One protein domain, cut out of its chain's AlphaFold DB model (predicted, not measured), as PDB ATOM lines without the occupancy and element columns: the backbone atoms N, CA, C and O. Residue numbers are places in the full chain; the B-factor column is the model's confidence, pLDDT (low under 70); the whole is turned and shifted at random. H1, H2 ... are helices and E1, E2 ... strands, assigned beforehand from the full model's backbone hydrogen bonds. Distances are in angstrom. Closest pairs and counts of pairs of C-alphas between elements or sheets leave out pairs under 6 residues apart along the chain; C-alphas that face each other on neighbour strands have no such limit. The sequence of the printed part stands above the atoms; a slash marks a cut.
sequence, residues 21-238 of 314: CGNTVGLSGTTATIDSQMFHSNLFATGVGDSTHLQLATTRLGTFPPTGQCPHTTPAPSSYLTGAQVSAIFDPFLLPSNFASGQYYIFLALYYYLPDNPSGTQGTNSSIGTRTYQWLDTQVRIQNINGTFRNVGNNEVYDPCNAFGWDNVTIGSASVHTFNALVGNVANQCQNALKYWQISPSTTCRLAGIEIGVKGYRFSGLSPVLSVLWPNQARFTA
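This is residues 21 to 238 of the 314 residues of an uncharacterized protein of archaeon 13_1_20CM_2_54_9 (UniProt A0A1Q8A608). Two twisted sheets lie partly face to face as a sandwich: a wall of seven strands, E1 E4 E13 E6 E9 E11 E10, and a smaller branched sheet of six, E2 E3 E5 E12 E14 E15. One helix, H1, follows E12 directly and covers the larger sheet over E6, E9 and E11, while the small hairpin E7 and E8 lies out at the far end of the domain. The 218 printed residues run E1 to E12, H1, then E13 to E15; the larger sheet has the order E1 E4 E13 E6 E9 E11 E10 and is mixed, and the neighbour pairs of the smaller one are antiparallel. The class is mostly strand, with under half of the residues, 107, in named elements. The whole is compact and rounded, with a radius of gyration of the C-alphas of 16.6 A and spans of 47 by 39 by 32 A.

In the larger sheet, E1 is residues 21 to 25 and begins at C-alpha 21, (141.832, 187.351, 138.479). E4 is residues 55 to 62, 21.7 A long; E13, the longest strand by residues, is 206 to 217, 30.9 A; E6 is 103 to 113, 28.2 A; E9 is 135 to 145, 26.8 A; E11 is 164 to 169, 17.3 A; and E10 is 155 to 158. E6 bends by 72 degrees at residue 106 and E9 by 77 degrees at residue 142. In the smaller sheet, E2 is residues 31 to 34, E3 39 to 43, E5 85 to 94, 27.7 A, E12 180 to 185, 16.8 A, E14 226 to 230, and E15 235 to 237, ending at C-alpha 237, (123.542, 184.090, 151.960). H1 is residues 186 to 196, 15.9 A, from C-alpha 186 at (130.803, 186.175, 158.698). E7 is residues 119 to 121 and E8 130 to 132.

In the larger sheet E13 and E6 are antiparallel, with N 109 and O 211 at 2.7 A. On the other side of E13, E4 is antiparallel to it, with N 55 and O 216 at 2.8 A. E9 and E11 are parallel, with N 166 and O 137 at 2.8 A. The edge strands are E1 and E10; E10 and E11 form a hairpin, with N 165 and O 158 at 2.9 A. The sandwich, two sheets face to face, has its facing parts 8.7 A centre to centre and its strands at 26 degrees; for instance, the closest C-alphas of E3 and E4, Ser 41 and Ala 57, are 5.2 A apart. In the smaller sheet E5 has three neighbours: E12 on one side beside residues 85 to 90, with N 86 and O 184 at 2.8 A, and on the other side E14, with N 91 and O 229 at 2.8 A, and E15, with N 235 and O 87 at 2.8 A. E2 and E3 form a hairpin, with N 40 and O 33 at 2.8 A. H1 and the larger sheet make two layers, a helix on one face of a sheet; its height over the sheet is 7.7 A, and it runs across the strands, at 69 degrees to E11 on the local plane. The closest C-alphas of H1 and E11, Ala 193 and Trp 166, are 5.5 A apart. In H1 every O i to N i+4 pair is within hydrogen-bond range. E7 and E8 form a hairpin, with N 120 and O 131 at 2.8 A; E8 and H1 are apart.

The C-alphas of Ser 202 and Leu 222, the two farthest apart, are 48.6 A from each other. The printed part has no cut. The long links are E3 to E4, with 11 residues, and E4 to E5, with 22, residues 63 to 84. The mean pLDDT of the printed part is 79.4; 46 residues are under 70, among them 66 to 84, 123 to 127 and 234 to 238.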
ATOM      1  N   CYS A  21     141.068 188.514 138.924       70.38
ATOM      2  CA  CYS A  21     141.832 187.351 138.479       70.38
ATOM      3  C   CYS A  21     143.333 187.638 138.475       70.38
ATOM      4  O   CYS A  21     143.750 188.792 138.541       70.38
ATOM      5  N   GLY A  22     144.147 186.592 138.318       65.50
ATOM      6  CA  GLY A  22     145.597 186.746 138.195       65.50
ATOM      7  C   GLY A  22     146.301 187.088 139.508       65.50
ATOM      8  O   GLY A  22     147.466 187.478 139.482       65.50
ATOM      9  N   ASN A  23     145.632 186.916 140.656       78.00
ATOM     10  CA  ASN A  23     146.278 187.004 141.963       78.00
ATOM     11  C   ASN A  23     147.123 185.745 142.173       78.00
ATOM     12  O   ASN A  23     146.696 184.757 142.773       78.00
ATOM     13  N   THR A  24     148.322 185.770 141.603       84.56
ATOM     14  CA  THR A  24     149.275 184.671 141.674       84.56
ATOM     15  C   THR A  24     150.577 185.129 142.301       84.56
ATOM     16  O   THR A  24     151.117 186.172 141.938       84.56
ATOM     17  N   VAL A  25     151.117 184.305 143.191       82.06
ATOM     18  CA  VAL A  25     152.493 184.413 143.679       82.06
ATOM     19  C   VAL A  25     153.144 183.074 143.407       82.06
ATOM     20  O   VAL A  25     152.601 182.048 143.804       82.06
ATOM     21  N   GLY A  26     154.295 183.057 142.743       75.25
ATOM     22  CA  GLY A  26     155.025 181.812 142.576       75.25
ATOM     23  C   GLY A  26     155.696 181.612 141.232       75.25
ATOM     24  O   GLY A  26     155.943 182.552 140.481       75.25
ATOM     25  N   LEU A  27     156.031 180.355 140.970       78.69
ATOM     26  CA  LEU A  27     156.731 179.911 139.780       78.69
ATOM     27  C   LEU A  27     155.870 180.064 138.528       78.69
ATOM     28  O   LEU A  27     154.637 179.989 138.574       78.69
ATOM     29  N   SER A  28     156.567 180.203 137.399       80.50
ATOM     30  CA  SER A  28     155.962 180.197 136.069       80.50
ATOM     31  C   SER A  28     155.064 178.970 135.884       80.50
ATOM     32  O   SER A  28     155.450 177.851 136.226       80.50
ATOM     33  N   GLY A  29     153.862 179.203 135.359       77.81
ATOM     34  CA  GLY A  29     152.804 178.202 135.222       77.81
ATOM     35  C   GLY A  29     151.734 178.281 136.309       77.81
ATOM     36  O   GLY A  29     150.625 177.814 136.080       77.81
ATOM     37  N   THR A  30     152.001 178.909 137.458       84.81
ATOM     38  CA  THR A  30     150.945 179.199 138.439       84.81
ATOM     39  C   THR A  30     149.890 180.105 137.801       84.81
ATOM     40  O   THR A  30     150.226 181.176 137.297       84.81
ATOM     41  N   THR A  31     148.623 179.685 137.805       85.56
ATOM     42  CA  THR A  31     147.527 180.422 137.158       85.56
ATOM     43  C   THR A  31     146.325 180.572 138.073       85.56
ATOM     44  O   THR A  31     145.892 179.611 138.708       85.56
ATOM     45  N   ALA A  32     145.731 181.761 138.041       87.06
ATOM     46  CA  ALA A  32     144.421 182.059 138.600       87.06
ATOM     47  C   ALA A  32     143.535 182.626 137.482       87.06
ATOM     48  O   ALA A  32     143.510 183.839 137.252       87.06
ATOM     49  N   THR A  33     142.872 181.740 136.741       82.56
ATOM     50  CA  THR A  33     142.131 182.084 135.518       82.56
ATOM     51  C   THR A  33     140.655 181.782 135.671       82.56
ATOM     52  O   THR A  33     140.291 180.719 136.159       82.56
ATOM     53  N   ILE A  34     139.811 182.697 135.214       77.00
ATOM     54  CA  ILE A  34     138.369 182.493 135.099       77.00
ATOM     55  C   ILE A  34     138.055 182.320 133.617       77.00
ATOM     56  O   ILE A  34     138.447 183.167 132.811       77.00
ATOM     57  N   ASP A  35     137.378 181.233 133.262       73.19
ATOM     58  CA  ASP A  35     136.783 181.058 131.938       73.19
ATOM     59  C   ASP A  35     135.260 181.267 131.990       73.19
ATOM     60  O   ASP A  35     134.702 181.667 133.010       73.19
ATOM     61  N   SER A  36     134.568 181.020 130.874       58.66
ATOM     62  CA  SER A  36     133.114 181.204 130.776       58.66
ATOM     63  C   SER A  36     132.284 180.282 131.683       58.66
ATOM     64  O   SER A  36     131.064 180.416 131.696       58.66
ATOM     65  N   GLN A  37     132.900 179.315 132.367       63.56
ATOM     66  CA  GLN A  37     132.223 178.299 133.172       63.56
ATOM     67  C   GLN A  37     132.711 178.252 134.622       63.56
ATOM     68  O   GLN A  37     131.918 177.900 135.489       63.56
ATOM     69  N   MET A  38     133.979 178.558 134.913       76.94
ATOM     70  CA  MET A  38     134.538 178.385 136.258       76.94
ATOM     71  C   MET A  38     135.850 179.135 136.500       76.94
ATOM     72  O   MET A  38     136.548 179.569 135.582       76.94
ATOM     73  N   PHE A  39     136.204 179.258 137.781       84.00
ATOM     74  CA  PHE A  39     137.532 179.685 138.210       84.00
ATOM     75  C   PHE A  39     138.462 178.471 138.364       84.00
ATOM     76  O   PHE A  39     138.108 177.462 138.968       84.00
ATOM     77  N   HIS A  40     139.677 178.594 137.835       87.50
ATOM     78  CA  HIS A  40     140.749 177.608 137.907       87.50
ATOM     79  C   HIS A  40     141.897 178.169 138.734       87.50
ATOM     80  O   HIS A  40     142.511 179.177 138.365       87.50
ATOM     81  N   SER A  41     142.227 177.482 139.822       91.25
ATOM     82  CA  SER A  41     143.389 177.800 140.642       91.25
ATOM     83  C   SER A  41     144.426 176.686 140.522       91.25
ATOM     84  O   SER A  41     144.268 175.614 141.113       91.25
ATOM     85  N   ASN A  42     145.483 176.941 139.749       89.56
ATOM     86  CA  ASN A  42     146.562 175.988 139.503       89.56
ATOM     87  C   ASN A  42     147.857 176.492 140.138       89.56
ATOM     88  O   ASN A  42     148.355 177.554 139.764       89.56
ATOM     89  N   LEU A  43     148.434 175.715 141.056       87.25
ATOM     90  CA  LEU A  43     149.763 175.975 141.604       87.25
ATOM     91  C   LEU A  43     150.816 175.121 140.916       87.25
ATOM     92  O   LEU A  43     150.715 173.891 140.837       87.25
ATOM     93  N   PHE A  44     151.885 175.795 140.514       79.00
ATOM     94  CA  PHE A  44     153.137 175.169 140.136       79.00
ATOM     95  C   PHE A  44     154.109 175.357 141.297       79.00
ATOM     96  O   PHE A  44     154.462 176.479 141.650       79.00
ATOM     97  N   ALA A  45     154.541 174.256 141.906       67.44
ATOM     98  CA  ALA A  45     155.568 174.275 142.937       67.44
ATOM     99  C   ALA A  45     156.626 173.215 142.615       67.44
ATOM    100  O   ALA A  45     156.303 172.068 142.317       67.44
ATOM    101  N   THR A  46     157.900 173.599 142.669       69.75
ATOM    102  CA  THR A  46     159.041 172.694 142.461       69.75
ATOM    103  C   THR A  46     159.751 172.391 143.780       69.75
ATOM    104  O   THR A  46     160.964 172.523 143.895       69.75
ATOM    105  N   GLY A  47     159.005 172.022 144.826       74.75
ATOM    106  CA  GLY A  47     159.589 171.717 146.140       74.75
ATOM    107  C   GLY A  47     160.222 172.923 146.851       74.75
ATOM    108  O   GLY A  47     160.958 172.745 147.816       74.75
ATOM    109  N   VAL A  48     159.933 174.144 146.396       77.56
ATOM    110  CA  VAL A  48     160.501 175.399 146.914       77.56
ATOM    111  C   VAL A  48     159.573 176.098 147.911       77.56
ATOM    112  O   VAL A  48     158.390 175.765 148.024       77.56
ATOM    113  N   GLY A  49     160.113 177.099 148.607       81.88
ATOM    114  CA  GLY A  49     159.365 177.989 149.493       81.88
ATOM    115  C   GLY A  49     159.336 177.554 150.959       81.88
ATOM    116  O   GLY A  49     159.959 176.570 151.368       81.88
ATOM    117  N   ASP A  50     158.604 178.324 151.754       83.12
ATOM    118  CA  ASP A  50     158.338 178.095 153.176       83.12
ATOM    119  C   ASP A  50     157.064 178.852 153.606       83.12
ATOM    120  O   ASP A  50     156.354 179.409 152.767       83.12
ATOM    121  N   SER A  51     156.764 178.876 154.907       75.25
ATOM    122  CA  SER A  51     155.581 179.545 155.465       75.25
ATOM    123  C   SER A  51     155.551 181.063 155.247       75.25
ATOM    124  O   SER A  51     154.497 181.670 155.394       75.25
ATOM    125  N   THR A  52     156.685 181.672 154.900       72.75
ATOM    126  CA  THR A  52     156.826 183.102 154.577       72.75
ATOM    127  C   THR A  52     157.029 183.359 153.079       72.75
ATOM    128  O   THR A  52     156.739 184.450 152.600       72.75
ATOM    129  N   HIS A  53     157.446 182.342 152.319       78.38
ATOM    130  CA  HIS A  53     157.666 182.380 150.871       78.38
ATOM    131  C   HIS A  53     156.822 181.306 150.169       78.38
ATOM    132  O   HIS A  53     157.344 180.323 149.634       78.38
ATOM    133  N   LEU A  54     155.499 181.476 150.206       85.44
ATOM    134  CA  LEU A  54     154.531 180.527 149.648       85.44
ATOM    135  C   LEU A  54     154.176 180.812 148.181       85.44
ATOM    136  O   LEU A  54     154.422 181.895 147.655       85.44
ATOM    137  N   GLN A  55     153.585 179.817 147.528       87.88
ATOM    138  CA  GLN A  55     152.928 179.928 146.226       87.88
ATOM    139  C   GLN A  55     151.422 180.150 146.432       87.88
ATOM    140  O   GLN A  55     150.843 179.581 147.358       87.88
ATOM    141  N   LEU A  56     150.786 180.940 145.571       89.44
ATOM    142  CA  LEU A  56     149.391 181.371 145.672       89.44
ATOM    143  C   LEU A  56     148.744 181.418 144.284       89.44
ATOM    144  O   LEU A  56     149.352 181.928 143.345       89.44
ATOM    145  N   ALA A  57     147.509 180.935 144.173       91.31
ATOM    146  CA  ALA A  57     146.640 181.146 143.019       91.31
ATOM    147  C   ALA A  57     145.211 181.362 143.513       91.31
ATOM    148  O   ALA A  57     144.554 180.422 143.968       91.31
ATOM    149  N   THR A  58     144.747 182.608 143.458       90.19
ATOM    150  CA  THR A  58     143.471 183.003 144.058       90.19
ATOM    151  C   THR A  58     142.682 183.968 143.193       90.19
ATOM    152  O   THR A  58     143.189 184.591 142.258       90.19
ATOM    153  N   THR A  59     141.408 184.106 143.534       87.25
ATOM    154  CA  THR A  59     140.562 185.192 143.056       87.25
ATOM    155  C   THR A  59     139.910 185.897 144.237       87.25
ATOM    156  O   THR A  59     139.688 185.302 145.294       87.25
ATOM    157  N   ARG A  60     139.671 187.198 144.074       85.62
ATOM    158  CA  ARG A  60     139.312 188.118 145.155       85.62
ATOM    159  C   ARG A  60     138.156 189.031 144.762       85.62
ATOM    160  O   ARG A  60     138.190 189.603 143.672       85.62
ATOM    161  N   LEU A  61     137.210 189.235 145.673       82.44
ATOM    162  CA  LEU A  61     136.099 190.186 145.564       82.44
ATOM    163  C   LEU A  61     136.143 191.167 146.742       82.44
ATOM    164  O   LEU A  61     136.221 190.738 147.888       82.44
ATOM    165  N   GLY A  62     136.044 192.471 146.473       81.56
ATOM    166  CA  GLY A  62     136.006 193.516 147.504       81.56
ATOM    167  C   GLY A  62     137.346 194.224 147.731       81.56
ATOM    168  O   GLY A  62     138.137 194.388 146.805       81.56
ATOM    169  N   THR A  63     137.574 194.685 148.960       82.69
ATOM    170  CA  THR A  63     138.762 195.437 149.390       82.69
ATOM    171  C   THR A  63     139.619 194.603 150.339       82.69
ATOM    172  O   THR A  63     139.099 193.916 151.216       82.69
ATOM    173  N   PHE A  64     140.938 194.709 150.187       81.56
ATOM    174  CA  PHE A  64     141.931 193.896 150.890       81.56
ATOM    175  C   PHE A  64     142.962 194.786 151.597       81.56
ATOM    176  O   PHE A  64     143.130 195.944 151.196       81.56
ATOM    177  N   PRO A  65     143.677 194.262 152.612       79.00
ATOM    178  CA  PRO A  65     144.799 194.966 153.220       79.00
ATOM    179  C   PRO A  65     145.837 195.373 152.155       79.00
ATOM    180  O   PRO A  65     146.120 194.580 151.250       79.00
ATOM    181  N   PRO A  66     146.433 196.576 152.242       67.69
ATOM    182  CA  PRO A  66     147.464 196.993 151.301       67.69
ATOM    183  C   PRO A  66     148.693 196.080 151.391       67.69
ATOM    184  O   PRO A  66     149.217 195.812 152.478       67.69
ATOM    185  N   THR A  67     149.165 195.614 150.233       63.91
ATOM    186  CA  THR A  67     150.380 194.804 150.118       63.91
ATOM    187  C   THR A  67     151.628 195.692 150.134       63.91
ATOM    188  O   THR A  67     151.662 196.775 149.555       63.91
ATOM    189  N   GLY A  68     152.694 195.220 150.783       50.91
ATOM    190  CA  GLY A  68     154.055 195.727 150.575       50.91
ATOM    191  C   GLY A  68     154.534 196.861 151.481       50.91
ATOM    192  O   GLY A  68     155.719 196.875 151.790       50.91
ATOM    193  N   GLN A  69     153.680 197.762 151.971       41.31
ATOM    194  CA  GLN A  69     154.034 198.748 153.006       41.31
ATOM    195  C   GLN A  69     152.788 199.096 153.823       41.31
ATOM    196  O   GLN A  69     151.687 199.097 153.285       41.31
ATOM    197  N   CYS A  70     152.943 199.350 155.124       45.25
ATOM    198  CA  CYS A  70     151.853 199.750 156.016       45.25
ATOM    199  C   CYS A  70     151.412 201.196 155.709       45.25
ATOM    200  O   CYS A  70     152.115 202.132 156.096       45.25
ATOM    201  N   PRO A  71     150.250 201.402 155.058       46.25
ATOM    202  CA  PRO A  71     149.375 202.461 155.551       46.25
ATOM    203  C   PRO A  71     147.896 202.059 155.683       46.25
ATOM    204  O   PRO A  71     147.388 201.124 155.069       46.25
ATOM    205  N   HIS A  72     147.214 202.845 156.512       51.44
ATOM    206  CA  HIS A  72     145.811 202.785 156.904       51.44
ATOM    207  C   HIS A  72     144.874 203.247 155.778       51.44
ATOM    208  O   HIS A  72     144.480 204.411 155.735       51.44
ATOM    209  N   THR A  73     144.497 202.371 154.850       51.50
ATOM    210  CA  THR A  73     143.381 202.685 153.945       51.50
ATOM    211  C   THR A  73     142.082 202.183 154.552       51.50
ATOM    212  O   THR A  73     141.880 200.975 154.686       51.50
ATOM    213  N   THR A  74     141.187 203.107 154.903       57.31
ATOM    214  CA  THR A  74     139.789 202.774 155.183       57.31
ATOM    215  C   THR A  74     139.166 202.212 153.903       57.31
ATOM    216  O   THR A  74     139.172 202.909 152.886       57.31
ATOM    217  N   PRO A  75     138.657 200.970 153.903       61.59
ATOM    218  CA  PRO A  75     138.020 200.406 152.729       61.59
ATOM    219  C   PRO A  75     136.755 201.180 152.380       61.59
ATOM    220  O   PRO A  75     136.030 201.654 153.261       61.59
ATOM    221  N   ALA A  76     136.470 201.270 151.082       54.25
ATOM    222  CA  ALA A  76     135.161 201.701 150.627       54.25
ATOM    223  C   ALA A  76     134.118 200.657 151.081       54.25
ATOM    224  O   ALA A  76     134.384 199.457 150.967       54.25
ATOM    225  N   PRO A  77     132.948 201.069 151.601       50.28
ATOM    226  CA  PRO A  77     131.888 200.126 151.931       50.28
ATOM    227  C   PRO A  77     131.496 199.345 150.674       50.28
ATOM    228  O   PRO A  77     131.043 199.934 149.693       50.28
ATOM    229  N   SER A  78     131.656 198.024 150.687       55.28
ATOM    230  CA  SER A  78     131.150 197.176 149.612       55.28
ATOM    231  C   SER A  78     129.682 196.858 149.886       55.28
ATOM    232  O   SER A  78     129.369 196.034 150.745       55.28
ATOM    233  N   SER A  79     128.773 197.481 149.140       51.38
ATOM    234  CA  SER A  79     127.326 197.233 149.233       51.38
ATOM    235  C   SER A  79     126.913 195.797 148.872       51.38
ATOM    236  O   SER A  79     125.773 195.427 149.112       51.38
ATOM    237  N   TYR A  80     127.821 194.996 148.304       53.00
ATOM    238  CA  TYR A  80     127.559 193.636 147.818       53.00
ATOM    239  C   TYR A  80     127.909 192.523 148.821       53.00
ATOM    240  O   TYR A  80     127.621 191.362 148.550       53.00
ATOM    241  N   LEU A  81     128.540 192.839 149.961       62.41
ATOM    242  CA  LEU A  81     128.970 191.837 150.953       62.41
ATOM    243  C   LEU A  81     128.045 191.843 152.182       62.41
ATOM    244  O   LEU A  81     128.478 192.042 153.316       62.41
ATOM    245  N   THR A  82     126.746 191.672 151.944       55.66
ATOM    246  CA  THR A  82     125.696 191.681 152.971       55.66
ATOM    247  C   THR A  82     125.134 190.270 153.139       55.66
ATOM    248  O   THR A  82     124.107 189.925 152.564       55.66
ATOM    249  N   GLY A  83     125.826 189.416 153.892       58.62
ATOM    250  CA  GLY A  83     125.367 188.053 154.175       58.62
ATOM    251  C   GLY A  83     125.866 187.553 155.525       58.62
ATOM    252  O   GLY A  83     126.936 187.951 155.982       58.62
ATOM    253  N   ALA A  84     125.089 186.683 156.175       64.81
ATOM    254  CA  ALA A  84     125.490 186.046 157.430       64.81
ATOM    255  C   ALA A  84     126.513 184.924 157.193       64.81
ATOM    256  O   ALA A  84     127.345 184.637 158.057       64.81
ATOM    257  N   GLN A  85     126.462 184.299 156.019       70.38
ATOM    258  CA  GLN A  85     127.296 183.174 155.636       70.38
ATOM    259  C   GLN A  85     127.839 183.356 154.220       70.38
ATOM    260  O   GLN A  85     127.178 183.921 153.349       70.38
ATOM    261  N   VAL A  86     129.056 182.861 154.012       75.62
ATOM    262  CA  VAL A  86     129.718 182.767 152.716       75.62
ATOM    263  C   VAL A  86     130.057 181.308 152.460       75.62
ATOM    264  O   VAL A  86     130.626 180.653 153.338       75.62
ATOM    265  N   SER A  87     129.724 180.797 151.279       76.00
ATOM    266  CA  SER A  87     130.096 179.445 150.859       76.00
ATOM    267  C   SER A  87     130.836 179.444 149.525       76.00
ATOM    268  O   SER A  87     130.578 180.275 148.657       76.00
ATOM    269  N   ALA A  88     131.769 178.508 149.361       76.19
ATOM    270  CA  ALA A  88     132.504 178.296 148.122       76.19
ATOM    271  C   ALA A  88     132.592 176.800 147.815       76.19
ATOM    272  O   ALA A  88     133.122 176.030 148.619       76.19
ATOM    273  N   ILE A  89     132.071 176.405 146.653       76.19
ATOM    274  CA  ILE A  89     132.163 175.035 146.142       76.19
ATOM    275  C   ILE A  89     133.475 174.891 145.375       76.19
ATOM    276  O   ILE A  89     133.848 175.792 144.622       76.19
ATOM    277  N   PHE A  90     134.156 173.763 145.542       77.06
ATOM    278  CA  PHE A  90     135.389 173.452 144.829       77.06
ATOM    279  C   PHE A  90     135.507 171.961 144.506       77.06
ATOM    280  O   PHE A  90     134.988 171.117 145.229       77.06
ATOM    281  N   ASP A  91     136.222 171.642 143.435       79.38
ATOM    282  CA  ASP A  91     136.605 170.288 143.037       79.38
ATOM    283  C   ASP A  91     138.132 170.222 142.894       79.38
ATOM    284  O   ASP A  91     138.699 170.885 142.017       79.38
ATOM    285  N   PRO A  92     138.838 169.462 143.747       83.44
ATOM    286  CA  PRO A  92     140.238 169.161 143.513       83.44
ATOM    287  C   PRO A  92     140.377 168.317 142.243       83.44
ATOM    288  O   PRO A  92     140.060 167.133 142.224       83.44
ATOM    289  N   PHE A  93     140.910 168.903 141.178       81.81
ATOM    290  CA  PHE A  93     141.192 168.173 139.945       81.81
ATOM    291  C   PHE A  93     142.516 167.410 140.028       81.81
ATOM    292  O   PHE A  93     142.679 166.348 139.432       81.81
ATOM    293  N   LEU A  94     143.466 167.939 140.799       87.00
ATOM    294  CA  LEU A  94     144.740 167.290 141.061       87.00
ATOM    295  C   LEU A  94     145.255 167.680 142.440       87.00
ATOM    296  O   LEU A  94     145.337 168.865 142.758       87.00
ATOM    297  N   LEU A  95     145.653 166.684 143.228       85.62
ATOM    298  CA  LEU A  95     146.320 166.879 144.512       85.62
ATOM    299  C   LEU A  95     147.793 166.440 144.420       85.62
ATOM    300  O   LEU A  95     148.090 165.461 143.730       85.62
ATOM    301  N   PRO A  96     148.715 167.108 145.139       81.81
ATOM    302  CA  PRO A  96     150.120 166.714 145.173       81.81
ATOM    303  C   PRO A  96     150.307 165.275 145.675       81.81
ATOM    304  O   PRO A  96     149.751 164.901 146.708       81.81
ATOM    305  N   SER A  97     151.133 164.485 144.985       69.94
ATOM    306  CA  SER A  97     151.404 163.079 145.327       69.94
ATOM    307  C   SER A  97     152.729 162.850 146.067       69.94
ATOM    308  O   SER A  97     152.845 161.878 146.809       69.94
ATOM    309  N   ASN A  98     153.712 163.752 145.931       68.38
ATOM    310  CA  ASN A  98     154.994 163.700 146.645       68.38
ATOM    311  C   ASN A  98     155.116 164.876 147.624       68.38
ATOM    312  O   ASN A  98     155.322 166.023 147.226       68.38
ATOM    313  N   PHE A  99     154.977 164.586 148.922       71.00
ATOM    314  CA  PHE A  99     154.727 165.622 149.929       71.00
ATOM    315  C   PHE A  99     155.348 165.326 151.303       71.00
ATOM    316  O   PHE A  99     154.704 165.471 152.335       71.00
ATOM    317  N   ALA A 100     156.611 164.899 151.363       64.44
ATOM    318  CA  ALA A 100     157.230 164.546 152.648       64.44
ATOM    319  C   ALA A 100     157.378 165.745 153.617       64.44
ATOM    320  O   ALA A 100     157.367 165.557 154.831       64.44
ATOM    321  N   SER A 101     157.506 166.972 153.093       75.81
ATOM    322  CA  SER A 101     157.731 168.200 153.881       75.81
ATOM    323  C   SER A 101     156.940 169.423 153.383       75.81
ATOM    324  O   SER A 101     157.263 170.565 153.729       75.81
ATOM    325  N   GLY A 102     155.932 169.185 152.537       85.44
ATOM    326  CA  GLY A 102     155.099 170.222 151.932       85.44
ATOM    327  C   GLY A 102     153.983 170.715 152.845       85.44
ATOM    328  O   GLY A 102     153.649 170.061 153.839       85.44
ATOM    329  N   GLN A 103     153.364 171.838 152.468       89.56
ATOM    330  CA  GLN A 103     152.064 172.280 152.989       89.56
ATOM    331  C   GLN A 103     151.217 172.922 151.893       89.56
ATOM    332  O   GLN A 103     151.742 173.660 151.060       89.56
ATOM    333  N   TYR A 104     149.914 172.636 151.883       91.62
ATOM    334  CA  TYR A 104     148.956 173.322 151.026       91.62
ATOM    335  C   TYR A 104     147.630 173.515 151.740       91.62
ATOM    336  O   TYR A 104     147.264 172.778 152.662       91.62
ATOM    337  N   TYR A 105     146.905 174.512 151.257       92.81
ATOM    338  CA  TYR A 105     145.598 174.886 151.746       92.81
ATOM    339  C   TYR A 105     144.693 175.171 150.557       92.81
ATOM    340  O   TYR A 105     145.101 175.855 149.615       92.81
ATOM    341  N   ILE A 106     143.465 174.670 150.636       94.44
ATOM    342  CA  ILE A 106     142.342 175.094 149.800       94.44
ATOM    343  C   ILE A 106     141.441 175.892 150.729       94.44
ATOM    344  O   ILE A 106     141.075 175.377 151.790       94.44
ATOM    345  N   PHE A 107     141.152 177.148 150.403       94.94
ATOM    346  CA  PHE A 107     140.575 178.060 151.384       94.94
ATOM    347  C   PHE A 107     139.540 179.021 150.804       94.94
ATOM    348  O   PHE A 107     139.546 179.344 149.616       94.94
ATOM    349  N   LEU A 108     138.683 179.489 151.710       92.44
ATOM    350  CA  LEU A 108     137.804 180.639 151.580       92.44
ATOM    351  C   LEU A 108     138.181 181.585 152.723       92.44
ATOM    352  O   LEU A 108     138.043 181.234 153.897       92.44
ATOM    353  N   ALA A 109     138.696 182.758 152.374       93.25
ATOM    354  CA  ALA A 109     139.089 183.795 153.309       93.25
ATOM    355  C   ALA A 109     138.064 184.929 153.339       93.25
ATOM    356  O   ALA A 109     137.509 185.307 152.306       93.25
ATOM    357  N   LEU A 110     137.861 185.495 154.524       92.31
ATOM    358  CA  LEU A 110     137.051 186.679 154.771       92.31
ATOM    359  C   LEU A 110     137.953 187.767 155.354       92.31
ATOM    360  O   LEU A 110     138.642 187.546 156.352       92.31
ATOM    361  N   TYR A 111     137.927 188.940 154.731       91.19
ATOM    362  CA  TYR A 111     138.711 190.102 155.131       91.19
ATOM    363  C   TYR A 111     137.801 191.125 155.779       91.19
ATOM    364  O   TYR A 111     136.852 191.601 155.153       91.19
ATOM    365  N   TYR A 112     138.108 191.494 157.017       90.88
ATOM    366  CA  TYR A 112     137.348 192.486 157.762       90.88
ATOM    367  C   TYR A 112     138.178 193.727 158.004       90.88
ATOM    368  O   TYR A 112     139.355 193.640 158.344       90.88
ATOM    369  N   TYR A 113     137.518 194.872 157.929       89.25
ATOM    370  CA  TYR A 113     138.033 196.125 158.437       89.25
ATOM    371  C   TYR A 113     137.606 196.349 159.882       89.25
ATOM    372  O   TYR A 113     136.426 196.206 160.224       89.25
ATOM    373  N   LEU A 114     138.572 196.747 160.702       89.38
ATOM    374  CA  LEU A 114     138.431 197.068 162.113       89.38
ATOM    375  C   LEU A 114     138.582 198.594 162.270       89.38
ATOM    376  O   LEU A 114     139.707 199.097 162.345       89.38
ATOM    377  N   PRO A 115     137.474 199.361 162.293       85.69
ATOM    378  CA  PRO A 115     137.526 200.823 162.322       85.69
ATOM    379  C   PRO A 115     138.177 201.359 163.601       85.69
ATOM    380  O   PRO A 115     138.804 202.413 163.563       85.69
ATOM    381  N   ASP A 116     138.079 200.606 164.696       84.06
ATOM    382  CA  ASP A 116     138.561 201.005 166.020       84.06
ATOM    383  C   ASP A 116     140.087 200.869 166.175       84.06
ATOM    384  O   ASP A 116     140.623 201.208 167.226       84.06
ATOM    385  N   ASN A 117     140.789 200.372 165.143       84.31
ATOM    386  CA  ASN A 117     142.236 200.130 165.142       84.31
ATOM    387  C   ASN A 117     142.726 199.405 166.415       84.31
ATOM    388  O   ASN A 117     143.554 199.940 167.161       84.31
ATOM    389  N   PRO A 118     142.175 198.217 166.714       89.44
ATOM    390  CA  PRO A 118     142.457 197.534 167.963       89.44
ATOM    391  C   PRO A 118     143.908 197.057 168.042       89.44
ATOM    392  O   PRO A 118     144.537 196.704 167.041       89.44
ATOM    393  N   SER A 119     144.402 196.953 169.272       89.81
ATOM    394  CA  SER A 119     145.604 196.182 169.576       89.81
ATOM    395  C   SER A 119     145.221 194.749 169.926       89.81
ATOM    396  O   SER A 119     144.330 194.526 170.745       89.81
ATOM    397  N   GLY A 120     145.908 193.786 169.322       87.62
ATOM    398  CA  GLY A 120     145.732 192.360 169.560       87.62
ATOM    399  C   GLY A 120     147.044 191.712 169.976       87.62
ATOM    400  O   GLY A 120     148.119 192.097 169.518       87.62
ATOM    401  N   THR A 121     146.956 190.719 170.851       87.50
ATOM    402  CA  THR A 121     148.073 189.868 171.260       87.50
ATOM    403  C   THR A 121     147.649 188.425 171.051       87.50
ATOM    404  O   THR A 121     146.647 187.980 171.609       87.50
ATOM    405  N   GLN A 122     148.397 187.678 170.240       77.25
ATOM    406  CA  GLN A 122     148.176 186.238 170.143       77.25
ATOM    407  C   GLN A 122     148.345 185.637 171.545       77.25
ATOM    408  O   GLN A 122     149.268 186.018 172.264       77.25
ATOM    409  N   GLY A 123     147.441 184.726 171.925       65.19
ATOM    410  CA  GLY A 123     147.405 184.105 173.253       65.19
ATOM    411  C   GLY A 123     148.748 183.567 173.772       65.19
ATOM    412  O   GLY A 123     149.742 183.519 173.056       65.19
ATOM    413  N   THR A 124     148.759 183.128 175.033       49.88
ATOM    414  CA  THR A 124     149.903 183.002 175.971       49.88
ATOM    415  C   THR A 124     151.195 182.269 175.535       49.88
ATOM    416  O   THR A 124     152.101 182.175 176.353       49.88
ATOM    417  N   ASN A 125     151.356 181.825 174.284       51.28
ATOM    418  CA  ASN A 125     152.556 181.174 173.731       51.28
ATOM    419  C   ASN A 125     152.987 181.734 172.348       51.28
ATOM    420  O   ASN A 125     153.395 180.982 171.465       51.28
ATOM    421  N   SER A 126     152.860 183.046 172.124       58.75
ATOM    422  CA  SER A 126     153.124 183.704 170.831       58.75
ATOM    423  C   SER A 126     154.571 184.181 170.631       58.75
ATOM    424  O   SER A 126     155.108 184.892 171.476       58.75
ATOM    425  N   SER A 127     155.151 183.913 169.454       65.19
ATOM    426  CA  SER A 127     156.363 184.576 168.929       65.19
ATOM    427  C   SER A 127     156.079 185.878 168.157       65.19
ATOM    428  O   SER A 127     157.011 186.581 167.772       65.19
ATOM    429  N   ILE A 128     154.804 186.202 167.921       72.19
ATOM    430  CA  ILE A 128     154.344 187.338 167.107       72.19
ATOM    431  C   ILE A 128     154.180 188.609 167.966       72.19
ATOM    432  O   ILE A 128     154.435 189.714 167.491       72.19
ATOM    433  N   GLY A 129     153.869 188.468 169.259       77.44
ATOM    434  CA  GLY A 129     153.734 189.593 170.190       77.44
ATOM    435  C   GLY A 129     152.500 190.465 169.924       77.44
ATOM    436  O   GLY A 129     151.600 190.091 169.172       77.44
ATOM    437  N   THR A 130     152.437 191.629 170.574       86.50
ATOM    438  CA  THR A 130     151.337 192.585 170.390       86.50
ATOM    439  C   THR A 130     151.475 193.324 169.060       86.50
ATOM    440  O   THR A 130     152.567 193.763 168.678       86.50
ATOM    441  N   ARG A 131     150.351 193.478 168.362       84.88
ATOM    442  CA  ARG A 131     150.223 194.195 167.091       84.88
ATOM    443  C   ARG A 131     149.012 195.112 167.113       84.88
ATOM    444  O   ARG A 131     148.067 194.879 167.861       84.88
ATOM    445  N   THR A 132     149.035 196.122 166.256       88.12
ATOM    446  CA  THR A 132     147.907 197.022 166.019       88.12
ATOM    447  C   THR A 132     147.629 197.025 164.524       88.12
ATOM    448  O   THR A 132     148.459 197.497 163.748       88.12
ATOM    449  N   TYR A 133     146.485 196.471 164.128       86.56
ATOM    450  CA  TYR A 133     146.061 196.387 162.733       86.56
ATOM    451  C   TYR A 133     144.605 196.823 162.591       86.56
ATOM    452  O   TYR A 133     143.786 196.643 163.487       86.56
ATOM    453  N   GLN A 134     144.269 197.344 161.414       89.12
ATOM    454  CA  GLN A 134     142.888 197.659 161.040       89.12
ATOM    455  C   GLN A 134     142.240 196.566 160.196       89.12
ATOM    456  O   GLN A 134     141.158 196.772 159.652       89.12
ATOM    457  N   TRP A 135     142.898 195.418 160.066       88.94
ATOM    458  CA  TRP A 135     142.396 194.311 159.277       88.94
ATOM    459  C   TRP A 135     142.444 193.008 160.058       88.94
ATOM    460  O   TRP A 135     143.334 192.782 160.877       88.94
ATOM    461  N   LEU A 136     141.475 192.152 159.770       91.69
ATOM    462  CA  LEU A 136     141.364 190.784 160.256       91.69
ATOM    463  C   LEU A 136     141.231 189.889 159.020       91.69
ATOM    464  O   LEU A 136     140.375 190.154 158.174       91.69
ATOM    465  N   ASP A 137     142.074 188.869 158.908       92.12
ATOM    466  CA  ASP A 137     142.023 187.847 157.856       92.12
ATOM    467  C   ASP A 137     141.611 186.531 158.511       92.12
ATOM    468  O   ASP A 137     142.317 186.022 159.381       92.12
ATOM    469  N   THR A 138     140.456 185.994 158.130       94.56
ATOM    470  CA  THR A 138     139.995 184.691 158.620       94.56
ATOM    471  C   THR A 138     139.876 183.705 157.478       94.56
ATOM    472  O   THR A 138     139.325 184.069 156.443       94.56
ATOM    473  N   GLN A 139     140.278 182.451 157.670       95.31
ATOM    474  CA  GLN A 139     140.125 181.403 156.659       95.31
ATOM    475  C   GLN A 139     139.367 180.196 157.194       95.31
ATOM    476  O   GLN A 139     139.806 179.568 158.153       95.31
ATOM    477  N   VAL A 140     138.324 179.783 156.475       90.88
ATOM    478  CA  VAL A 140     137.866 178.390 156.516       90.88
ATOM    479  C   VAL A 140     138.630 177.613 155.454       90.88
ATOM    480  O   VAL A 140     138.761 178.067 154.311       90.88
ATOM    481  N   ARG A 141     139.200 176.465 155.820       94.25
ATOM    482  CA  ARG A 141     140.114 175.763 154.913       94.25
ATOM    483  C   ARG A 141     140.121 174.250 155.065       94.25
ATOM    484  O   ARG A 141     139.739 173.699 156.096       94.25
ATOM    485  N   ILE A 142     140.645 173.604 154.030       92.19
ATOM    486  CA  ILE A 142     141.348 172.325 154.138       92.19
ATOM    487  C   ILE A 142     142.827 172.626 154.316       92.19
ATOM    488  O   ILE A 142     143.363 173.534 153.682       92.19
ATOM    489  N   GLN A 143     143.495 171.822 155.132       92.25
ATOM    490  CA  GLN A 143     144.929 171.915 155.348       92.25
ATOM    491  C   GLN A 143     145.553 170.530 155.228       92.25
ATOM    492  O   GLN A 143     145.139 169.601 155.923       92.25
ATOM    493  N   ASN A 144     146.565 170.402 154.374       90.69
ATOM    494  CA  ASN A 144     147.400 169.211 154.284       90.69
ATOM    495  C   ASN A 144     148.845 169.585 154.613       90.69
ATOM    496  O   ASN A 144     149.417 170.494 154.007       90.69
ATOM    497  N   ILE A 145     149.421 168.889 155.590       89.38
ATOM    498  CA  ILE A 145     150.800 169.073 156.041       89.38
ATOM    499  C   ILE A 145     151.493 167.724 155.969       89.38
ATOM    500  O   ILE A 145     151.014 166.753 156.556       89.38
ATOM    501  N   ASN A 146     152.640 167.666 155.293       88.06
ATOM    502  CA  ASN A 146     153.457 166.455 155.191       88.06
ATOM    503  C   ASN A 146     152.652 165.214 154.729       88.06
ATOM    504  O   ASN A 146     152.845 164.109 155.227       88.06
ATOM    505  N   GLY A 147     151.685 165.413 153.826       84.62
ATOM    506  CA  GLY A 147     150.869 164.370 153.210       84.62
ATOM    507  C   GLY A 147     149.624 164.021 154.020       84.62
ATOM    508  O   GLY A 147     148.799 163.239 153.558       84.62
ATOM    509  N   THR A 148     149.454 164.611 155.203       88.19
ATOM    510  CA  THR A 148     148.346 164.317 156.111       88.19
ATOM    511  C   THR A 148     147.402 165.505 156.200       88.19
ATOM    512  O   THR A 148     147.813 166.628 156.509       88.19
ATOM    513  N   PHE A 149     146.115 165.258 155.962       89.88
ATOM    514  CA  PHE A 149     145.094 166.262 156.217       89.88
ATOM    515  C   PHE A 149     144.922 166.502 157.714       89.88
ATOM    516  O   PHE A 149     144.978 165.584 158.533       89.88
ATOM    517  N   ARG A 150     144.725 167.764 158.079       89.62
ATOM    518  CA  ARG A 150     144.455 168.158 159.459       89.62
ATOM    519  C   ARG A 150     142.997 167.888 159.809       89.62
ATOM    520  O   ARG A 150     142.110 168.026 158.975       89.62
ATOM    521  N   ASN A 151     142.763 167.541 161.071       75.94
ATOM    522  CA  ASN A 151     141.418 167.297 161.581       75.94
ATOM    523  C   ASN A 151     140.588 168.584 161.604       75.94
ATOM    524  O   ASN A 151     141.105 169.667 161.897       75.94
ATOM    525  N   VAL A 152     139.281 168.430 161.384       77.19
ATOM    526  CA  VAL A 152     138.291 169.495 161.584       77.19
ATOM    527  C   VAL A 152     138.382 170.047 163.010       77.19
ATOM    528  O   VAL A 152     138.582 169.298 163.967       77.19
ATOM    529  N   GLY A 153     138.243 171.366 163.150       71.69
ATOM    530  CA  GLY A 153     138.323 172.081 164.428       71.69
ATOM    531  C   GLY A 153     139.740 172.484 164.845       71.69
ATOM    532  O   GLY A 153     139.910 173.112 165.890       71.69
ATOM    533  N   ASN A 154     140.761 172.150 164.049       81.44
ATOM    534  CA  ASN A 154     142.087 172.733 164.219       81.44
ATOM    535  C   ASN A 154     142.053 174.220 163.831       81.44
ATOM    536  O   ASN A 154     141.514 174.550 162.778       81.44
ATOM    537  N   ASN A 155     142.627 175.086 164.670       89.12
ATOM    538  CA  ASN A 155     142.683 176.526 164.433       89.12
ATOM    539  C   ASN A 155     144.116 177.022 164.618       89.12
ATOM    540  O   ASN A 155     144.773 176.642 165.594       89.12
ATOM    541  N   GLU A 156     144.557 177.920 163.749       87.25
ATOM    542  CA  GLU A 156     145.853 178.585 163.851       87.25
ATOM    543  C   GLU A 156     145.680 180.107 163.740       87.25
ATOM    544  O   GLU A 156     144.661 180.620 163.275       87.25
ATOM    545  N   VAL A 157     146.672 180.851 164.229       87.75
ATOM    546  CA  VAL A 157     146.804 182.280 163.923       87.75
ATOM    547  C   VAL A 157     148.110 182.511 163.191       87.75
ATOM    548  O   VAL A 157     149.081 181.772 163.367       87.75
ATOM    549  N   TYR A 158     148.133 183.562 162.390       85.12
ATOM    550  CA  TYR A 158     149.274 183.949 161.577       85.12
ATOM    551  C   TYR A 158     149.295 185.470 161.411       85.12
ATOM    552  O   TYR A 158     148.278 186.138 161.575       85.12
ATOM    553  N   ASP A 159     150.461 186.026 161.101       80.25
ATOM    554  CA  ASP A 159     150.643 187.455 160.833       80.25
ATOM    555  C   ASP A 159     150.996 187.616 159.347       80.25
ATOM    556  O   ASP A 159     152.173 187.548 158.986       80.25
ATOM    557  N   PRO A 160     149.995 187.749 158.453       72.44
ATOM    558  CA  PRO A 160     150.214 187.908 157.016       72.44
ATOM    559  C   PRO A 160     150.734 189.306 156.638       72.44
ATOM    560  O   PRO A 160     150.751 189.635 155.454       72.44
ATOM    561  N   CYS A 161     151.183 190.104 157.620       70.25
ATOM    562  CA  CYS A 161     151.479 191.529 157.523       70.25
ATOM    563  C   CYS A 161     150.203 192.371 157.316       70.25
ATOM    564  O   CYS A 161     149.408 192.127 156.413       70.25
ATOM    565  N   ASN A 162     150.008 193.392 158.159       78.44
ATOM    566  CA  ASN A 162     148.865 194.323 158.154       78.44
ATOM    567  C   ASN A 162     147.483 193.754 158.494       78.44
ATOM    568  O   ASN A 162     146.512 194.507 158.426       78.44
ATOM    569  N   ALA A 163     147.370 192.493 158.907       87.19
ATOM    570  CA  ALA A 163     146.117 191.931 159.394       87.19
ATOM    571  C   ALA A 163     146.350 190.958 160.550       87.19
ATOM    572  O   ALA A 163     147.379 190.297 160.635       87.19
ATOM    573  N   PHE A 164     145.362 190.839 161.430       90.69
ATOM    574  CA  PHE A 164     145.292 189.755 162.400       90.69
ATOM    575  C   PHE A 164     144.800 188.492 161.681       90.69
ATOM    576  O   PHE A 164     143.627 188.411 161.319       90.69
ATOM    577  N   GLY A 165     145.687 187.530 161.428       91.19
ATOM    578  CA  GLY A 165     145.347 186.293 160.727       91.19
ATOM    579  C   GLY A 165     144.827 185.215 161.671       91.19
ATOM    580  O   GLY A 165     145.406 184.966 162.732       91.19
ATOM    581  N   TRP A 166     143.742 184.556 161.290       93.38
ATOM    582  CA  TRP A 166     143.185 183.387 161.959       93.38
ATOM    583  C   TRP A 166     142.648 182.402 160.924       93.38
ATOM    584  O   TRP A 166     142.286 182.769 159.806       93.38
ATOM    585  N   ASP A 167     142.611 181.130 161.272       92.25
ATOM    586  CA  ASP A 167     141.995 180.115 160.439       92.25
ATOM    587  C   ASP A 167     141.368 179.004 161.264       92.25
ATOM    588  O   ASP A 167     141.696 178.800 162.435       92.25
ATOM    589  N   ASN A 168     140.475 178.270 160.608       90.00
ATOM    590  CA  ASN A 168     139.917 177.037 161.110       90.00
ATOM    591  C   ASN A 168     139.759 175.999 159.997       90.00
ATOM    592  O   ASN A 168     139.255 176.260 158.900       90.00
ATOM    593  N   VAL A 169     140.146 174.768 160.313       84.81
ATOM    594  CA  VAL A 169     139.939 173.618 159.441       84.81
ATOM    595  C   VAL A 169     138.486 173.171 159.561       84.81
ATOM    596  O   VAL A 169     138.062 172.698 160.618       84.81
ATOM    597  N   THR A 170     137.710 173.328 158.489       79.19
ATOM    598  CA  THR A 170     136.281 172.951 158.441       79.19
ATOM    599  C   THR A 170     136.031 171.653 157.689       79.19
ATOM    600  O   THR A 170     134.973 171.056 157.848       79.19
ATOM    601  N   ILE A 171     137.003 171.203 156.897       78.19
ATOM    602  CA  ILE A 171     136.947 169.951 156.145       78.19
ATOM    603  C   ILE A 171     138.240 169.174 156.422       78.19
ATOM    604  O   ILE A 171     139.337 169.719 156.305       78.19
ATOM    605  N   GLY A 172     138.099 167.902 156.807       78.56
ATOM    606  CA  GLY A 172     139.210 167.058 157.261       78.56
ATOM    607  C   GLY A 172     139.903 166.240 156.170       78.56
ATOM    608  O   GLY A 172     140.905 165.595 156.452       78.56
ATOM    609  N   SER A 173     139.381 166.229 154.945       79.94
ATOM    610  CA  SER A 173     139.982 165.555 153.791       79.94
ATOM    611  C   SER A 173     139.354 166.051 152.491       79.94
ATOM    612  O   SER A 173     138.264 166.612 152.493       79.94
ATOM    613  N   ALA A 174     140.040 165.836 151.372       75.00
ATOM    614  CA  ALA A 174     139.460 166.021 150.051       75.00
ATOM    615  C   ALA A 174     139.909 164.900 149.119       75.00
ATOM    616  O   ALA A 174     141.047 164.427 149.199       75.00
ATOM    617  N   SER A 175     139.007 164.496 148.234       75.62
ATOM    618  CA  SER A 175     139.267 163.529 147.174       75.62
ATOM    619  C   SER A 175     139.199 164.225 145.825       75.62
ATOM    620  O   SER A 175     138.469 165.198 145.651       75.62
ATOM    621  N   VAL A 176     140.003 163.733 144.886       78.44
ATOM    622  CA  VAL A 176     140.032 164.258 143.524       78.44
ATOM    623  C   VAL A 176     138.701 163.961 142.821       78.44
ATOM    624  O   VAL A 176     138.124 162.896 143.051       78.44
ATOM    625  N   HIS A 177     138.218 164.882 141.984       68.00
ATOM    626  CA  HIS A 177     136.946 164.773 141.247       68.00
ATOM    627  C   HIS A 177     135.719 164.640 142.157       68.00
ATOM    628  O   HIS A 177     134.742 163.966 141.826       68.00
ATOM    629  N   THR A 178     135.791 165.251 143.337       61.19
ATOM    630  CA  THR A 178     134.705 165.277 144.315       61.19
ATOM    631  C   THR A 178     134.409 166.724 144.656       61.19
ATOM    632  O   THR A 178     135.302 167.467 145.066       61.19
ATOM    633  N   PHE A 179     133.147 167.128 144.516       68.06
ATOM    634  CA  PHE A 179     132.743 168.460 144.937       68.06
ATOM    635  C   PHE A 179     132.768 168.563 146.452       68.06
ATOM    636  O   PHE A 179     132.292 167.690 147.177       68.06
ATOM    637  N   ASN A 180     133.353 169.657 146.912       71.69
ATOM    638  CA  ASN A 180     133.475 169.997 148.305       71.69
ATOM    639  C   ASN A 180     132.998 171.448 148.542       71.69
ATOM    640  O   ASN A 180     132.925 172.229 147.596       71.69
ATOM    641  N   ALA A 181     132.719 171.844 149.789       73.56
ATOM    642  CA  ALA A 181     132.170 173.157 150.122       73.56
ATOM    643  C   ALA A 181     132.817 173.737 151.383       73.56
ATOM    644  O   ALA A 181     132.711 173.180 152.475       73.56
ATOM    645  N   LEU A 182     133.464 174.890 151.235       79.44
ATOM    646  CA  LEU A 182     133.954 175.694 152.350       79.44
ATOM    647  C   LEU A 182     132.870 176.677 152.770       79.44
ATOM    648  O   LEU A 182     132.319 177.372 151.921       79.44
ATOM    649  N   VAL A 183     132.573 176.747 154.067       78.00
ATOM    650  CA  VAL A 183     131.478 177.570 154.591       78.00
ATOM    651  C   VAL A 183     131.946 178.367 155.803       78.00
ATOM    652  O   VAL A 183     132.321 177.797 156.827       78.00
ATOM    653  N   GLY A 184     131.899 179.694 155.696       75.81
ATOM    654  CA  GLY A 184     132.264 180.629 156.755       75.81
ATOM    655  C   GLY A 184     131.083 181.503 157.157       75.81
ATOM    656  O   GLY A 184     130.521 182.215 156.332       75.81
ATOM    657  N   ASN A 185     130.703 181.484 158.435       83.44
ATOM    658  CA  ASN A 185     129.776 182.482 158.971       83.44
ATOM    659  C   ASN A 185     130.541 183.778 159.275       83.44
ATOM    660  O   ASN A 185     131.492 183.764 160.055       83.44
ATOM    661  N   VAL A 186     130.101 184.887 158.682       82.81
ATOM    662  CA  VAL A 186     130.803 186.175 158.698       82.81
ATOM    663  C   VAL A 186     131.004 186.687 160.125       82.81
ATOM    664  O   VAL A 186     132.103 187.124 160.465       82.81
ATOM    665  N   ALA A 187     129.987 186.600 160.984       82.75
ATOM    666  CA  ALA A 187     130.087 187.066 162.365       82.75
ATOM    667  C   ALA A 187     130.948 186.129 163.225       82.75
ATOM    668  O   ALA A 187     131.851 186.588 163.922       82.75
ATOM    669  N   ASN A 188     130.718 184.817 163.141       85.44
ATOM    670  CA  ASN A 188     131.432 183.831 163.955       85.44
ATOM    671  C   ASN A 188     132.928 183.794 163.637       85.44
ATOM    672  O   ASN A 188     133.740 183.671 164.550       85.44
ATOM    673  N   GLN A 189     133.298 183.905 162.359       88.94
ATOM    674  CA  GLN A 189     134.695 183.961 161.924       88.94
ATOM    675  C   GLN A 189     135.415 185.162 162.554       88.94
ATOM    676  O   GLN A 189     136.428 184.977 163.230       88.94
ATOM    677  N   CYS A 190     134.833 186.365 162.454       91.44
ATOM    678  CA  CYS A 190     135.370 187.551 163.123       91.44
ATOM    679  C   CYS A 190     135.477 187.347 164.645       91.44
ATOM    680  O   CYS A 190     136.544 187.550 165.217       91.44
ATOM    681  N   GLN A 191     134.403 186.911 165.311       91.56
ATOM    682  CA  GLN A 191     134.374 186.798 166.775       91.56
ATOM    683  C   GLN A 191     135.399 185.791 167.312       91.56
ATOM    684  O   GLN A 191     136.065 186.050 168.317       91.56
ATOM    685  N   ASN A 192     135.581 184.663 166.624       90.75
ATOM    686  CA  ASN A 192     136.610 183.692 166.984       90.75
ATOM    687  C   ASN A 192     138.013 184.274 166.805       90.75
ATOM    688  O   ASN A 192     138.844 184.141 167.705       90.75
ATOM    689  N   ALA A 193     138.270 184.965 165.697       92.31
ATOM    690  CA  ALA A 193     139.566 185.580 165.458       92.31
ATOM    691  C   ALA A 193     139.880 186.687 166.485       92.31
ATOM    692  O   ALA A 193     140.971 186.678 167.057       92.31
ATOM    693  N   LEU A 194     138.921 187.566 166.818       93.06
ATOM    694  CA  LEU A 194     139.075 188.566 167.888       93.06
ATOM    695  C   LEU A 194     139.455 187.903 169.219       93.06
ATOM    696  O   LEU A 194     140.399 188.333 169.880       93.06
ATOM    697  N   LYS A 195     138.778 186.804 169.577       91.44
ATOM    698  CA  LYS A 195     139.073 186.031 170.790       91.44
ATOM    699  C   LYS A 195     140.495 185.459 170.788       91.44
ATOM    700  O   LYS A 195     141.181 185.554 171.803       91.44
ATOM    701  N   TYR A 196     140.945 184.869 169.679       90.12
ATOM    702  CA  TYR A 196     142.295 184.294 169.563       90.12
ATOM    703  C   TYR A 196     143.404 185.354 169.649       90.12
ATOM    704  O   TYR A 196     144.470 185.088 170.213       90.12
ATOM    705  N   TRP A 197     143.125 186.555 169.143       91.81
ATOM    706  CA  TRP A 197     144.001 187.725 169.223       91.81
ATOM    707  C   TRP A 197     143.808 188.566 170.490       91.81
ATOM    708  O   TRP A 197     144.398 189.640 170.594       91.81
ATOM    709  N   GLN A 198     143.002 188.105 171.453       92.38
ATOM    710  CA  GLN A 198     142.703 188.829 172.698       92.38
ATOM    711  C   GLN A 198     142.223 190.276 172.467       92.38
ATOM    712  O   GLN A 198     142.443 191.157 173.298       92.38
ATOM    713  N   ILE A 199     141.567 190.525 171.335       92.81
ATOM    714  CA  ILE A 199     140.938 191.804 171.009       92.81
ATOM    715  C   ILE A 199     139.559 191.838 171.676       92.81
ATOM    716  O   ILE A 199     138.917 190.799 171.852       92.81
ATOM    717  N   SER A 200     139.091 193.031 172.057       93.31
ATOM    718  CA  SER A 200     137.757 193.192 172.639       93.31
ATOM    719  C   SER A 200     136.682 192.553 171.744       93.31
ATOM    720  O   SER A 200     136.621 192.871 170.555       93.31
ATOM    721  N   PRO A 201     135.772 191.722 172.287       90.19
ATOM    722  CA  PRO A 201     134.675 191.150 171.503       90.19
ATOM    723  C   PRO A 201     133.679 192.214 171.008       90.19
ATOM    724  O   PRO A 201     132.904 191.956 170.091       90.19
ATOM    725  N   SER A 202     133.704 193.421 171.592       90.44
ATOM    726  CA  SER A 202     132.900 194.564 171.145       90.44
ATOM    727  C   SER A 202     133.488 195.301 169.937       90.44
ATOM    728  O   SER A 202     132.864 196.246 169.458       90.44
ATOM    729  N   THR A 203     134.689 194.937 169.475       91.94
ATOM    730  CA  THR A 203     135.304 195.545 168.292       91.94
ATOM    731  C   THR A 203     134.436 195.296 167.066       91.94
ATOM    732  O   THR A 203     134.033 194.167 166.782       91.94
ATOM    733  N   THR A 204     134.164 196.358 166.309       89.81
ATOM    734  CA  THR A 204     133.355 196.242 165.093       89.81
ATOM    735  C   THR A 204     134.156 195.557 163.985       89.81
ATOM    736  O   THR A 204     135.234 196.017 163.624       89.81
ATOM    737  N   CYS A 205     133.599 194.508 163.381       88.81
ATOM    738  CA  CYS A 205     134.121 193.908 162.153       88.81
ATOM    739  C   CYS A 205     133.230 194.283 160.971       88.81
ATOM    740  O   CYS A 205     132.043 193.959 160.963       88.81
ATOM    741  N   ARG A 206     133.798 194.925 159.949       88.69
ATOM    742  CA  ARG A 206     133.100 195.189 158.682       88.69
ATOM    743  C   ARG A 206     133.673 194.289 157.607       88.69
ATOM    744  O   ARG A 206     134.840 194.452 157.266       88.69
ATOM    745  N   LEU A 207     132.881 193.356 157.082       87.94
ATOM    746  CA  LEU A 207     133.330 192.534 155.963       87.94
ATOM    747  C   LEU A 207     133.644 193.442 154.767       87.94
ATOM    748  O   LEU A 207     132.816 194.256 154.364       87.94
ATOM    749  N   ALA A 208     134.860 193.321 154.254       85.38
ATOM    750  CA  ALA A 208     135.412 194.176 153.216       85.38
ATOM    751  C   ALA A 208     135.819 193.381 151.974       85.38
ATOM    752  O   ALA A 208     135.744 193.932 150.877       85.38
ATOM    753  N   GLY A 209     136.187 192.103 152.110       85.62
ATOM    754  CA  GLY A 209     136.541 191.268 150.964       85.62
ATOM    755  C   GLY A 209     136.436 189.765 151.209       85.62
ATOM    756  O   GLY A 209     136.400 189.306 152.351       85.62
ATOM    757  N   ILE A 210     136.403 189.007 150.112       87.94
ATOM    758  CA  ILE A 210     136.483 187.543 150.072       87.94
ATOM    759  C   ILE A 210     137.607 187.120 149.140       87.94
ATOM    760  O   ILE A 210     137.716 187.631 148.028       87.94
ATOM    761  N   GLU A 211     138.364 186.106 149.541       89.81
ATOM    762  CA  GLU A 211     139.291 185.400 148.660       89.81
ATOM    763  C   GLU A 211     138.989 183.909 148.648       89.81
ATOM    764  O   GLU A 211     138.719 183.315 149.687       89.81
ATOM    765  N   ILE A 212     139.070 183.293 147.478       91.25
ATOM    766  CA  ILE A 212     139.078 181.837 147.344       91.25
ATOM    767  C   ILE A 212     140.296 181.422 146.538       91.25
ATOM    768  O   ILE A 212     140.781 182.161 145.674       91.25
ATOM    769  N   GLY A 213     140.769 180.213 146.788       93.00
ATOM    770  CA  GLY A 213     141.802 179.605 145.974       93.00
ATOM    771  C   GLY A 213     142.683 178.686 146.783       93.00
ATOM    772  O   GLY A 213     142.262 178.063 147.764       93.00
ATOM    773  N   VAL A 214     143.924 178.586 146.331       93.12
ATOM    774  CA  VAL A 214     144.899 177.663 146.892       93.12
ATOM    775  C   VAL A 214     146.206 178.367 147.202       93.12
ATOM    776  O   VAL A 214     146.637 179.273 146.483       93.12
ATOM    777  N   LYS A 215     146.860 177.925 148.275       90.75
ATOM    778  CA  LYS A 215     148.209 178.368 148.635       90.75
ATOM    779  C   LYS A 215     149.041 177.219 149.178       90.75
ATOM    780  O   LYS A 215     148.483 176.254 149.695       90.75
ATOM    781  N   GLY A 216     150.364 177.327 149.114       90.12
ATOM    782  CA  GLY A 216     151.252 176.368 149.766       90.12
ATOM    783  C   GLY A 216     152.701 176.395 149.278       90.12
ATOM    784  O   GLY A 216     153.081 177.245 148.481       90.12
ATOM    785  N   TYR A 217     153.524 175.481 149.786       88.19
ATOM    786  CA  TYR A 217     154.967 175.414 149.535       88.19
ATOM    787  C   TYR A 217     155.528 173.994 149.735       88.19
ATOM    788  O   TYR A 217     154.888 173.140 150.347       88.19
ATOM    789  N   ARG A 218     156.758 173.749 149.255       85.94
ATOM    790  CA  ARG A 218     157.530 172.495 149.436       85.94
ATOM    791  C   ARG A 218     156.846 171.217 148.947       85.94
ATOM    792  O   ARG A 218     157.063 170.136 149.488       85.94
ATOM    793  N   PHE A 219     156.069 171.323 147.878       78.81
ATOM    794  CA  PHE A 219     155.525 170.166 147.177       78.81
ATOM    795  C   PHE A 219     155.989 170.103 145.735       78.81
ATOM    796  O   PHE A 219     156.305 171.130 145.137       78.81
ATOM    797  N   SER A 220     156.090 168.886 145.211       71.50
ATOM    798  CA  SER A 220     156.550 168.603 143.854       71.50
ATOM    799  C   SER A 220     155.714 167.482 143.235       71.50
ATOM    800  O   SER A 220     155.098 166.676 143.934       71.50
ATOM    801  N   GLY A 221     155.653 167.443 141.907       67.19
ATOM    802  CA  GLY A 221     154.859 166.469 141.166       67.19
ATOM    803  C   GLY A 221     154.877 166.744 139.665       67.19
ATOM    804  O   GLY A 221     155.616 167.612 139.198       67.19
ATOM    805  N   LEU A 222     154.059 165.996 138.918       60.19
ATOM    806  CA  LEU A 222     153.711 166.357 137.541       60.19
ATOM    807  C   LEU A 222     152.925 167.676 137.555       60.19
ATOM    808  O   LEU A 222     152.304 167.994 138.562       60.19
ATOM    809  N   SER A 223     153.014 168.453 136.477       60.41
ATOM    810  CA  SER A 223     152.611 169.865 136.437       60.41
ATOM    811  C   SER A 223     151.255 170.078 135.741       60.41
ATOM    812  O   SER A 223     151.093 169.507 134.659       60.41
ATOM    813  N   PRO A 224     150.327 170.931 136.249       59.88
ATOM    814  CA  PRO A 224     150.330 171.628 137.555       59.88
ATOM    815  C   PRO A 224     150.399 170.647 138.727       59.88
ATOM    816  O   PRO A 224     150.018 169.509 138.542       59.88
ATOM    817  N   VAL A 225     150.858 171.054 139.917       79.69
ATOM    818  CA  VAL A 225     151.029 170.118 141.057       79.69
ATOM    819  C   VAL A 225     149.816 170.106 141.996       79.69
ATOM    820  O   VAL A 225     149.521 169.090 142.621       79.69
ATOM    821  N   LEU A 226     149.090 171.223 142.077       88.12
ATOM    822  CA  LEU A 226     147.783 171.332 142.729       88.12
ATOM    823  C   LEU A 226     146.853 172.089 141.784       88.12
ATOM    824  O   LEU A 226     147.180 173.198 141.364       88.12
ATOM    825  N   SER A 227     145.712 171.490 141.454       89.94
ATOM    826  CA  SER A 227     144.688 172.083 140.595       89.94
ATOM    827  C   SER A 227     143.333 171.945 141.267       89.94
ATOM    828  O   SER A 227     142.936 170.845 141.659       89.94
ATOM    829  N   VAL A 228     142.643 173.072 141.426       90.19
ATOM    830  CA  VAL A 228     141.303 173.132 142.009       90.19
ATOM    831  C   VAL A 228     140.407 173.953 141.095       90.19
ATOM    832  O   VAL A 228     140.768 175.056 140.673       90.19
ATOM    833  N   LEU A 229     139.243 173.388 140.802       84.88
ATOM    834  CA  LEU A 229     138.182 173.998 140.022       84.88
ATOM    835  C   LEU A 229     137.137 174.576 140.965       84.88
ATOM    836  O   LEU A 229     136.756 173.946 141.949       84.88
ATOM    837  N   TRP A 230     136.642 175.758 140.641       83.50
ATOM    838  CA  TRP A 230     135.632 176.464 141.415       83.50
ATOM    839  C   TRP A 230     134.456 176.724 140.478       83.50
ATOM    840  O   TRP A 230     134.498 177.675 139.691       83.50
ATOM    841  N   PRO A 231     133.428 175.857 140.491       66.38
ATOM    842  CA  PRO A 231     132.352 175.909 139.506       66.38
ATOM    843  C   PRO A 231     131.510 177.183 139.611       66.38
ATOM    844  O   PRO A 231     130.929 177.608 138.624       66.38
ATOM    845  N   ASN A 232     131.453 177.807 140.792       68.81
ATOM    846  CA  ASN A 232     130.612 178.968 141.067       68.81
ATOM    847  C   ASN A 232     131.331 179.978 141.968       68.81
ATOM    848  O   ASN A 232     132.171 179.589 142.783       68.81
ATOM    849  N   GLN A 233     130.974 181.264 141.842       70.44
ATOM    850  CA  GLN A 233     131.463 182.321 142.738       70.44
ATOM    851  C   GLN A 233     131.190 181.979 144.203       70.44
ATOM    852  O   GLN A 233     130.223 181.274 144.500       70.44
ATOM    853  N   ALA A 234     131.991 182.535 145.121       64.50
ATOM    854  CA  ALA A 234     131.636 182.495 146.533       64.50
ATOM    855  C   ALA A 234     130.279 183.190 146.735       64.50
ATOM    856  O   ALA A 234     130.075 184.312 146.266       64.50
ATOM    857  N   ARG A 235     129.350 182.509 147.402       64.12
ATOM    858  CA  ARG A 235     127.956 182.939 147.533       64.12
ATOM    859  C   ARG A 235     127.724 183.549 148.902       64.12
ATOM    860  O   ARG A 235     128.063 182.934 149.910       64.12
ATOM    861  N   PHE A 236     127.113 184.729 148.932       61.84
ATOM    862  CA  PHE A 236     126.592 185.330 150.153       61.84
ATOM    863  C   PHE A 236     125.188 184.847 150.398       61.84
ATOM    864  O   PHE A 236     124.345 184.915 149.509       61.84
ATOM    865  N   THR A 237     124.912 184.411 151.617       55.34
ATOM    866  CA  THR A 237     123.542 184.090 151.960       55.34
ATOM    867  C   THR A 237     123.218 184.295 153.428       55.34
ATOM    868  O   THR A 237     124.078 184.194 154.308       55.34
ATOM    869  N   ALA A 238     121.948 184.591 153.684       50.81
ATOM    870  CA  ALA A 238     121.326 184.366 154.977       50.81
ATOM    871  C   ALA A 238     120.714 182.945 155.087       50.81
ATOM    872  O   ALA A 238     120.468 182.506 156.209       50.81
TER     873      ALA A 238